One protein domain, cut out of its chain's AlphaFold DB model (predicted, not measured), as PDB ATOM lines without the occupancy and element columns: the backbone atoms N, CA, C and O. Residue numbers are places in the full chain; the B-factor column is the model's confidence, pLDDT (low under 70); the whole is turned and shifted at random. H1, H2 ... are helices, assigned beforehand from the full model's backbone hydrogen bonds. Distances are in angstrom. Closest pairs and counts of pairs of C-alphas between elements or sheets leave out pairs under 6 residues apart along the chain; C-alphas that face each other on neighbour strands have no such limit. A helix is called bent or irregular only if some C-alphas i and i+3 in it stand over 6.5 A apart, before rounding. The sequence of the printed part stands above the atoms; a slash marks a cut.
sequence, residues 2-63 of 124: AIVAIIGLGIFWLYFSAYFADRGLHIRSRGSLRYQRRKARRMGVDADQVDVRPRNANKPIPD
ATOM      1  N   ALA A   2      58.323  -8.048   9.445       78.62
ATOM      2  CA  ALA A   2      56.881  -7.764   9.341       78.62
ATOM      3  C   ALA A   2      56.459  -7.070   8.028       78.62
ATOM      4  O   ALA A   2      55.498  -7.488   7.396       78.62
ATOM      5  N   ILE A   3      57.220  -6.072   7.563       81.06
ATOM      6  CA  ILE A   3      56.928  -5.355   6.305       81.06
ATOM      7  C   ILE A   3      56.979  -6.297   5.092       81.06
ATOM      8  O   ILE A   3      56.087  -6.273   4.251       81.06
ATOM      9  N   VAL A   4      57.987  -7.172   5.029       78.38
ATOM     10  CA  VAL A   4      58.131  -8.161   3.947       78.38
ATOM     11  C   VAL A   4      56.962  -9.150   3.961       78.38
ATOM     12  O   VAL A   4      56.412  -9.458   2.907       78.38
ATOM     13  N   ALA A   5      56.531  -9.589   5.147       79.75
ATOM     14  CA  ALA A   5      55.373 -10.467   5.294       79.75
ATOM     15  C   ALA A   5      54.066  -9.794   4.836       79.75
ATOM     16  O   ALA A   5      53.276 -10.423   4.140       79.75
ATOM     17  N   ILE A   6      53.863  -8.510   5.162       86.75
ATOM     18  CA  ILE A   6      52.689  -7.731   4.732       86.75
ATOM     19  C   ILE A   6      52.658  -7.583   3.206       86.75
ATOM     20  O   ILE A   6      51.613  -7.791   2.592       86.75
ATOM     21  N   ILE A   7      53.800  -7.275   2.584       82.19
ATOM     22  CA  ILE A   7      53.912  -7.182   1.121       82.19
ATOM     23  C   ILE A   7      53.609  -8.541   0.477       82.19
ATOM     24  O   ILE A   7      52.820  -8.608  -0.464       82.19
ATOM     25  N   GLY A   8      54.171  -9.630   1.014       82.69
ATOM     26  CA  GLY A   8      53.897 -10.989   0.540       82.69
ATOM     27  C   GLY A   8      52.414 -11.366   0.628       82.69
ATOM     28  O   GLY A   8      51.851 -11.869  -0.343       82.69
ATOM     29  N   LEU A   9      51.759 -11.055   1.751       88.75
ATOM     30  CA  LEU A   9      50.319 -11.264   1.953       88.75
ATOM     31  C   LEU A   9      49.465 -10.438   0.983       88.75
ATOM     32  O   LEU A   9      48.495 -10.954   0.429       88.75
ATOM     33  N   GLY A  10      49.836  -9.179   0.743       84.44
ATOM     34  CA  GLY A  10      49.150  -8.312  -0.213       84.44
ATOM     35  C   GLY A  10      49.233  -8.844  -1.644       84.44
ATOM     36  O   GLY A  10      48.216  -8.926  -2.330       84.44
ATOM     37  N   ILE A  11      50.424  -9.275  -2.075       84.56
ATOM     38  CA  ILE A  11      50.628  -9.890  -3.394       84.56
ATOM     39  C   ILE A  11      49.802 -11.175  -3.509       84.56
ATOM     40  O   ILE A  11      49.067 -11.339  -4.482       84.56
ATOM     41  N   PHE A  12      49.860 -12.051  -2.502       86.44
ATOM     42  CA  PHE A  12      49.056 -13.273  -2.471       86.44
ATOM     43  C   PHE A  12      47.559 -12.977  -2.633       86.44
ATOM     44  O   PHE A  12      46.901 -13.600  -3.462       86.44
ATOM     45  N   TRP A  13      47.025 -11.990  -1.907       85.00
ATOM     46  CA  TRP A  13      45.607 -11.625  -1.983       85.00
ATOM     47  C   TRP A  13      45.205 -11.059  -3.353       85.00
ATOM     48  O   TRP A  13      44.118 -11.356  -3.859       85.00
ATOM     49  N   LEU A  14      46.088 -10.294  -4.001       82.69
ATOM     50  CA  LEU A  14      45.872  -9.795  -5.362       82.69
ATOM     51  C   LEU A  14      45.800 -10.942  -6.379       82.69
ATOM     52  O   LEU A  14      44.857 -10.993  -7.166       82.69
ATOM     53  N   TYR A  15      46.728 -11.901  -6.324       82.75
ATOM     54  CA  TYR A  15      46.677 -13.085  -7.192       82.75
ATOM     55  C   TYR A  15      45.464 -13.961  -6.910       82.75
ATOM     56  O   TYR A  15      44.814 -14.428  -7.843       82.75
ATOM     57  N   PHE A  16      45.136 -14.160  -5.633       81.69
ATOM     58  CA  PHE A  16      43.968 -14.925  -5.223       81.69
ATOM     59  C   PHE A  16      42.695 -14.293  -5.801       81.69
ATOM     60  O   PHE A  16      41.972 -14.935  -6.553       81.69
ATOM     61  N   SER A  17      42.452 -13.006  -5.557       78.00
ATOM     62  CA  SER A  17      41.267 -12.314  -6.082       78.00
ATOM     63  C   SER A  17      41.190 -12.304  -7.616       78.00
ATOM     64  O   SER A  17      40.115 -12.551  -8.164       78.00
ATOM     65  N   ALA A  18      42.315 -12.103  -8.310       77.81
ATOM     66  CA  ALA A  18      42.387 -12.177  -9.769       77.81
ATOM     67  C   ALA A  18      42.040 -13.577 -10.300       77.81
ATOM     68  O   ALA A  18      41.233 -13.706 -11.216       77.81
ATOM     69  N   TYR A  19      42.565 -14.631  -9.676       79.56
ATOM     70  CA  TYR A  19      42.271 -16.015 -10.050       79.56
ATOM     71  C   TYR A  19      40.791 -16.383  -9.874       79.56
ATOM     72  O   TYR A  19      40.202 -17.053 -10.723       79.56
ATOM     73  N   PHE A  20      40.162 -15.934  -8.785       75.94
ATOM     74  CA  PHE A  20      38.728 -16.147  -8.568       75.94
ATOM     75  C   PHE A  20      37.870 -15.361  -9.568       75.94
ATOM     76  O   PHE A  20      36.851 -15.879 -10.031       75.94
ATOM     77  N   ALA A  21      38.297 -14.149  -9.936       71.25
ATOM     78  CA  ALA A  21      37.646 -13.361 -10.978       71.25
ATOM     79  C   ALA A  21      37.736 -14.052 -12.350       71.25
ATOM     80  O   ALA A  21      36.719 -14.173 -13.027       71.25
ATOM     81  N   ASP A  22      38.904 -14.594 -12.709       68.44
ATOM     82  CA  ASP A  22      39.106 -15.336 -13.962       68.44
ATOM     83  C   ASP A  22      38.285 -16.630 -14.028       68.44
ATOM     84  O   ASP A  22      37.818 -17.030 -15.092       68.44
ATOM     85  N   ARG A  23      38.023 -17.271 -12.883       66.75
ATOM     86  CA  ARG A  23      37.127 -18.437 -12.796       66.75
ATOM     87  C   ARG A  23      35.638 -18.086 -12.829       66.75
ATOM     88  O   ARG A  23      34.804 -18.971 -12.647       66.75
ATOM     89  N   GLY A  24      35.286 -16.815 -13.027       59.84
ATOM     90  CA  GLY A  24      33.896 -16.370 -13.084       59.84
ATOM     91  C   GLY A  24      33.144 -16.560 -11.765       59.84
ATOM     92  O   GLY A  24      31.910 -16.531 -11.752       59.84
ATOM     93  N   LEU A  25      33.862 -16.729 -10.646       63.59
ATOM     94  CA  LEU A  25      33.293 -16.763  -9.298       63.59
ATOM     95  C   LEU A  25      32.954 -15.332  -8.869       63.59
ATOM     96  O   LEU A  25      33.485 -14.783  -7.907       63.59
ATOM     97  N   HIS A  26      32.061 -14.698  -9.625       59.22
ATOM     98  CA  HIS A  26      31.535 -13.391  -9.291       59.22
ATOM     99  C   HIS A  26      30.436 -13.539  -8.245       59.22
ATOM    100  O   HIS A  26      29.552 -14.395  -8.339       59.22
ATOM    101  N   ILE A  27      30.459 -12.644  -7.259       57.50
ATOM    102  CA  ILE A  27      29.352 -12.470  -6.325       57.50
ATOM    103  C   ILE A  27      28.087 -12.236  -7.159       57.50
ATOM    104  O   ILE A  27      28.011 -11.281  -7.937       57.50
ATOM    105  N   ARG A  28      27.100 -13.132  -7.021       64.69
ATOM    106  CA  ARG A  28      25.816 -13.035  -7.729       64.69
ATOM    107  C   ARG A  28      25.244 -11.633  -7.539       64.69
ATOM    108  O   ARG A  28      25.096 -11.157  -6.413       64.69
ATOM    109  N   SER A  29      24.899 -10.967  -8.640       68.88
ATOM    110  CA  SER A  29      24.343  -9.614  -8.578       68.88
ATOM    111  C   SER A  29      23.064  -9.593  -7.732       68.88
ATOM    112  O   SER A  29      22.278 -10.548  -7.756       68.88
ATOM    113  N   ARG A  30      22.798  -8.490  -7.018       72.25
ATOM    114  CA  ARG A  30      21.580  -8.338  -6.189       72.25
ATOM    115  C   ARG A  30      20.291  -8.641  -6.973       72.25
ATOM    116  O   ARG A  30      19.346  -9.189  -6.409       72.25
ATOM    117  N   GLY A  31      20.260  -8.316  -8.269       75.44
ATOM    118  CA  GLY A  31      19.139  -8.618  -9.163       75.44
ATOM    119  C   GLY A  31      18.944 -10.118  -9.408       75.44
ATOM    120  O   GLY A  31      17.819 -10.608  -9.317       75.44
ATOM    121  N   SER A  32      20.033 -10.862  -9.632       75.38
ATOM    122  CA  SER A  32      19.976 -12.319  -9.825       75.38
ATOM    123  C   SER A  32      19.472 -13.052  -8.576       75.38
ATOM    124  O   SER A  32      18.617 -13.928  -8.687       75.38
ATOM    125  N   LEU A  33      19.885 -12.613  -7.380       79.44
ATOM    126  CA  LEU A  33      19.411 -13.159  -6.103       79.44
ATOM    127  C   LEU A  33      17.916 -12.892  -5.873       79.44
ATOM    128  O   LEU A  33      17.193 -13.761  -5.388       79.44
ATOM    129  N   ARG A  34      17.418 -11.702  -6.241       81.62
ATOM    130  CA  ARG A  34      15.979 -11.388  -6.166       81.62
ATOM    131  C   ARG A  34      15.161 -12.281  -7.094       81.62
ATOM    132  O   ARG A  34      14.118 -12.790  -6.682       81.62
ATOM    133  N   TYR A  35      15.634 -12.487  -8.322       82.31
ATOM    134  CA  TYR A  35      14.971 -13.367  -9.280       82.31
ATOM    135  C   TYR A  35      14.973 -14.826  -8.806       82.31
ATOM    136  O   TYR A  35      13.922 -15.464  -8.828       82.31
ATOM    137  N   GLN A  36      16.104 -15.316  -8.284       83.38
ATOM    138  CA  GLN A  36      16.227 -16.651  -7.690       83.38
ATOM    139  C   GLN A  36      15.206 -16.865  -6.572       83.38
ATOM    140  O   GLN A  36      14.430 -17.811  -6.632       83.38
ATOM    141  N   ARG A  37      15.113 -15.932  -5.612       85.62
ATOM    142  CA  ARG A  37      14.127 -15.993  -4.517       85.62
ATOM    143  C   ARG A  37      12.684 -15.991  -5.022       85.62
ATOM    144  O   ARG A  37      11.848 -16.720  -4.499       85.62
ATOM    145  N   ARG A  38      12.373 -15.183  -6.043       86.75
ATOM    146  CA  ARG A  38      11.023 -15.127  -6.630       86.75
ATOM    147  C   ARG A  38      10.667 -16.427  -7.355       86.75
ATOM    148  O   ARG A  38       9.529 -16.872  -7.257       86.75
ATOM    149  N   LYS A  39      11.626 -17.023  -8.067       86.88
ATOM    150  CA  LYS A  39      11.463 -18.302  -8.767       86.88
ATOM    151  C   LYS A  39      11.335 -19.465  -7.774       86.88
ATOM    152  O   LYS A  39      10.428 -20.271  -7.927       86.88
ATOM    153  N   ALA A  40      12.149 -19.481  -6.720       88.62
ATOM    154  CA  ALA A  40      12.093 -20.451  -5.625       88.62
ATOM    155  C   ALA A  40      10.730 -20.474  -4.929       88.62
ATOM    156  O   ALA A  40      10.089 -21.517  -4.871       88.62
ATOM    157  N   ARG A  41      10.200 -19.297  -4.560       89.19
ATOM    158  CA  ARG A  41       8.849 -19.178  -3.983       89.19
ATOM    159  C   ARG A  41       7.742 -19.730  -4.881       89.19
ATOM    160  O   ARG A  41       6.758 -20.238  -4.365       89.19
ATOM    161  N   ARG A  42       7.877 -19.623  -6.207       89.31
ATOM    162  CA  ARG A  42       6.895 -20.188  -7.150       89.31
ATOM    163  C   ARG A  42       6.974 -21.708  -7.254       89.31
ATOM    164  O   ARG A  42       5.978 -22.324  -7.597       89.31
ATOM    165  N   MET A  43       8.147 -22.281  -7.009       88.38
ATOM    166  CA  MET A  43       8.401 -23.718  -7.129       88.38
ATOM    167  C   MET A  43       8.335 -24.442  -5.776       88.38
ATOM    168  O   MET A  43       8.463 -25.657  -5.749       88.38
ATOM    169  N   GLY A  44       8.138 -23.715  -4.668       91.31
ATOM    170  CA  GLY A  44       8.060 -24.296  -3.323       91.31
ATOM    171  C   GLY A  44       9.375 -24.899  -2.821       91.31
ATOM    172  O   GLY A  44       9.349 -25.715  -1.909       91.31
ATOM    173  N   VAL A  45      10.507 -24.517  -3.414       90.69
ATOM    174  CA  VAL A  45      11.847 -25.021  -3.067       90.69
ATOM    175  C   VAL A  45      12.698 -23.920  -2.450       90.69
ATOM    176  O   VAL A  45      12.410 -22.728  -2.622       90.69
ATOM    177  N   ASP A  46      13.774 -24.314  -1.774       85.69
ATOM    178  CA  ASP A  46      14.736 -23.368  -1.226       85.69
ATOM    179  C   ASP A  46      15.503 -22.626  -2.321       85.69
ATOM    180  O   ASP A  46      15.686 -23.086  -3.451       85.69
ATOM    181  N   ALA A  47      15.912 -21.397  -1.999       78.00
ATOM    182  CA  ALA A  47      16.495 -20.499  -2.985       78.00
ATOM    183  C   ALA A  47      17.797 -21.052  -3.573       78.00
ATOM    184  O   ALA A  47      18.011 -20.909  -4.771       78.00
ATOM    185  N   ASP A  48      18.641 -21.675  -2.759       79.06
ATOM    186  CA  ASP A  48      19.914 -22.296  -3.141       79.06
ATOM    187  C   ASP A  48      19.754 -23.461  -4.130       79.06
ATOM    188  O   ASP A  48      20.606 -23.626  -5.002       79.06
ATOM    189  N   GLN A  49      18.631 -24.180  -4.078       77.38
ATOM    190  CA  GLN A  49      18.297 -25.277  -4.993       77.38
ATOM    191  C   GLN A  49      17.828 -24.796  -6.375       77.38
ATOM    192  O   GLN A  49      17.726 -25.576  -7.323       77.38
ATOM    193  N   VAL A  50      17.546 -23.498  -6.523       74.06
ATOM    194  CA  VAL A  50      17.105 -22.927  -7.796       74.06
ATOM    195  C   VAL A  50      18.289 -22.478  -8.634       74.06
ATOM    196  O   VAL A  50      18.864 -21.409  -8.406       74.06
ATOM    197  N   ASP A  51      18.573 -23.246  -9.686       72.25
ATOM    198  CA  ASP A  51      19.492 -22.818 -10.733       72.25
ATOM    199  C   ASP A  51      18.862 -21.665 -11.543       72.25
ATOM    200  O   ASP A  51      17.777 -21.761 -12.147       72.25
ATOM    201  N   VAL A  52      19.546 -20.523 -11.511       67.12
ATOM    202  CA  VAL A  52      19.230 -19.348 -12.319       67.12
ATOM    203  C   VAL A  52      20.303 -19.248 -13.377       67.12
ATOM    204  O   VAL A  52      21.308 -18.558 -13.214       67.12
ATOM    205  N   ARG A  53      20.051 -19.917 -14.496       64.31
ATOM    206  CA  ARG A  53      20.846 -19.722 -15.699       64.31
ATOM    207  C   ARG A  53      20.475 -18.371 -16.304       64.31
ATOM    208  O   ARG A  53      19.304 -18.169 -16.645       64.31
ATOM    209  N   PRO A  54      21.410 -17.414 -16.430       63.31
ATOM    210  CA  PRO A  54      21.149 -16.219 -17.219       63.31
ATOM    211  C   PRO A  54      20.761 -16.627 -18.647       63.31
ATOM    212  O   PRO A  54      21.199 -17.655 -19.152       63.31
ATOM    213  N   ARG A  55      19.962 -15.804 -19.334       60.66
ATOM    214  CA  ARG A  55      19.527 -16.056 -20.726       60.66
ATOM    215  C   ARG A  55      20.701 -16.297 -21.695       60.66
ATOM    216  O   ARG A  55      20.521 -16.924 -22.731       60.66
ATOM    217  N   ASN A  56      21.896 -15.829 -21.329       56.50
ATOM    218  CA  ASN A  56      23.148 -16.015 -22.058       56.50
ATOM    219  C   ASN A  56      24.072 -17.093 -21.454       56.50
ATOM    220  O   ASN A  56      25.225 -17.152 -21.845       56.50
ATOM    221  N   ALA A  57      23.610 -17.948 -20.534       57.47
ATOM    222  CA  ALA A  57      24.432 -19.017 -19.946       57.47
ATOM    223  C   ALA A  57      24.954 -20.019 -20.991       57.47
ATOM    224  O   ALA A  57      26.017 -20.596 -20.809       57.47
ATOM    225  N   ASN A  58      24.208 -20.201 -22.085       58.69
ATOM    226  CA  ASN A  58      24.589 -21.071 -23.201       58.69
ATOM    227  C   ASN A  58      25.407 -20.342 -24.276       58.69
ATOM    228  O   ASN A  58      25.769 -20.953 -25.278       58.69
ATOM    229  N   LYS A  59      25.651 -19.035 -24.123       58.22
ATOM    230  CA  LYS A  59      26.544 -18.304 -25.019       58.22
ATOM    231  C   LYS A  59      27.931 -18.309 -24.388       58.22
ATOM    232  O   LYS A  59      28.018 -18.028 -23.191       58.22
ATOM    233  N   PRO A  60      28.995 -18.601 -25.153       58.06
ATOM    234  CA  PRO A  60      30.343 -18.414 -24.648       58.06
ATOM    235  C   PRO A  60      30.457 -16.969 -24.163       58.06
ATOM    236  O   PRO A  60      30.046 -16.034 -24.860       58.06
ATOM    237  N   ILE A  61      30.917 -16.800 -22.923       59.59
ATOM    238  CA  ILE A  61      31.280 -15.485 -22.407       59.59
ATOM    239  C   ILE A  61      32.331 -14.964 -23.394       59.59
ATOM    240  O   ILE A  61      33.312 -15.671 -23.614       59.59
ATOM    241  N   PRO A  62      32.106 -13.818 -24.064       59.00
ATOM    242  CA  PRO A  62      33.092 -13.295 -24.994       59.00
ATOM    243  C   PRO A  62      34.402 -13.107 -24.239       59.00
ATOM    244  O   PRO A  62      34.379 -12.598 -23.113       59.00
ATOM    245  N   ASP A  63      35.509 -13.521 -24.855       58.50
ATOM    246  CA  ASP A  63      36.816 -13.404 -24.223       58.50
ATOM    247  C   ASP A  63      37.017 -11.962 -23.738       58.50
ATOM    248  O   ASP A  63      36.698 -11.001 -24.461       58.50
TER     249      ASP A  63
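This is residues 2 to 63 of the 124 residues of an uncharacterized protein of Sphingobium limneticum (UniProt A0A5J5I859). Two separate helices follow one another along an open, drawn-out chain: the long helix H1 sticks out as an arm with residues 2 to 16 and 18 to 22, and beyond a link comes the shorter H2. After H2 the chain folds back beside it and then leaves as a loose tail, of which residues 55 to 60 stick out; there is no shared core between the helices. The printed part has 62 residues with two named helices, H1 then H2, and no named strand; its class is all helix. The whole is extended, with a radius of gyration of the C-alphas of 17.7 A, and elongated, spanning 54 by 28 by 16 A.

Find C-alpha 2 at (56.881, -7.764, 9.341), where H1, residues 2 to 22, begins; from there it runs 30.3 A to C-alpha 22 at (39.106, -15.336, -13.962). Look next at residues 30 to 43 for H2, which measures 20.3 A and ends with C-alpha 43 at (8.401, -23.718, -7.129).

Start from H1 and cross the short link of 7 residues to H2: the two helices are apart, with no C-alpha of the one within 8 A of the other. In the backbones of H1 and H2 you will find every O i to N i+4 pair within hydrogen-bond range. Neither helix is bent or irregular.

The two C-alphas farthest apart are those of Ala 2 and Arg 42, at 54.1 A. The printed part has no cut, and it has no long link between named helices, but residues 44 to 63 form a long stretch with no named element. Look at the B-factor column for low confidence: pLDDT is under 70 at residues 22 to 29 and 52 to 63, and the mean of the printed part is 75.3.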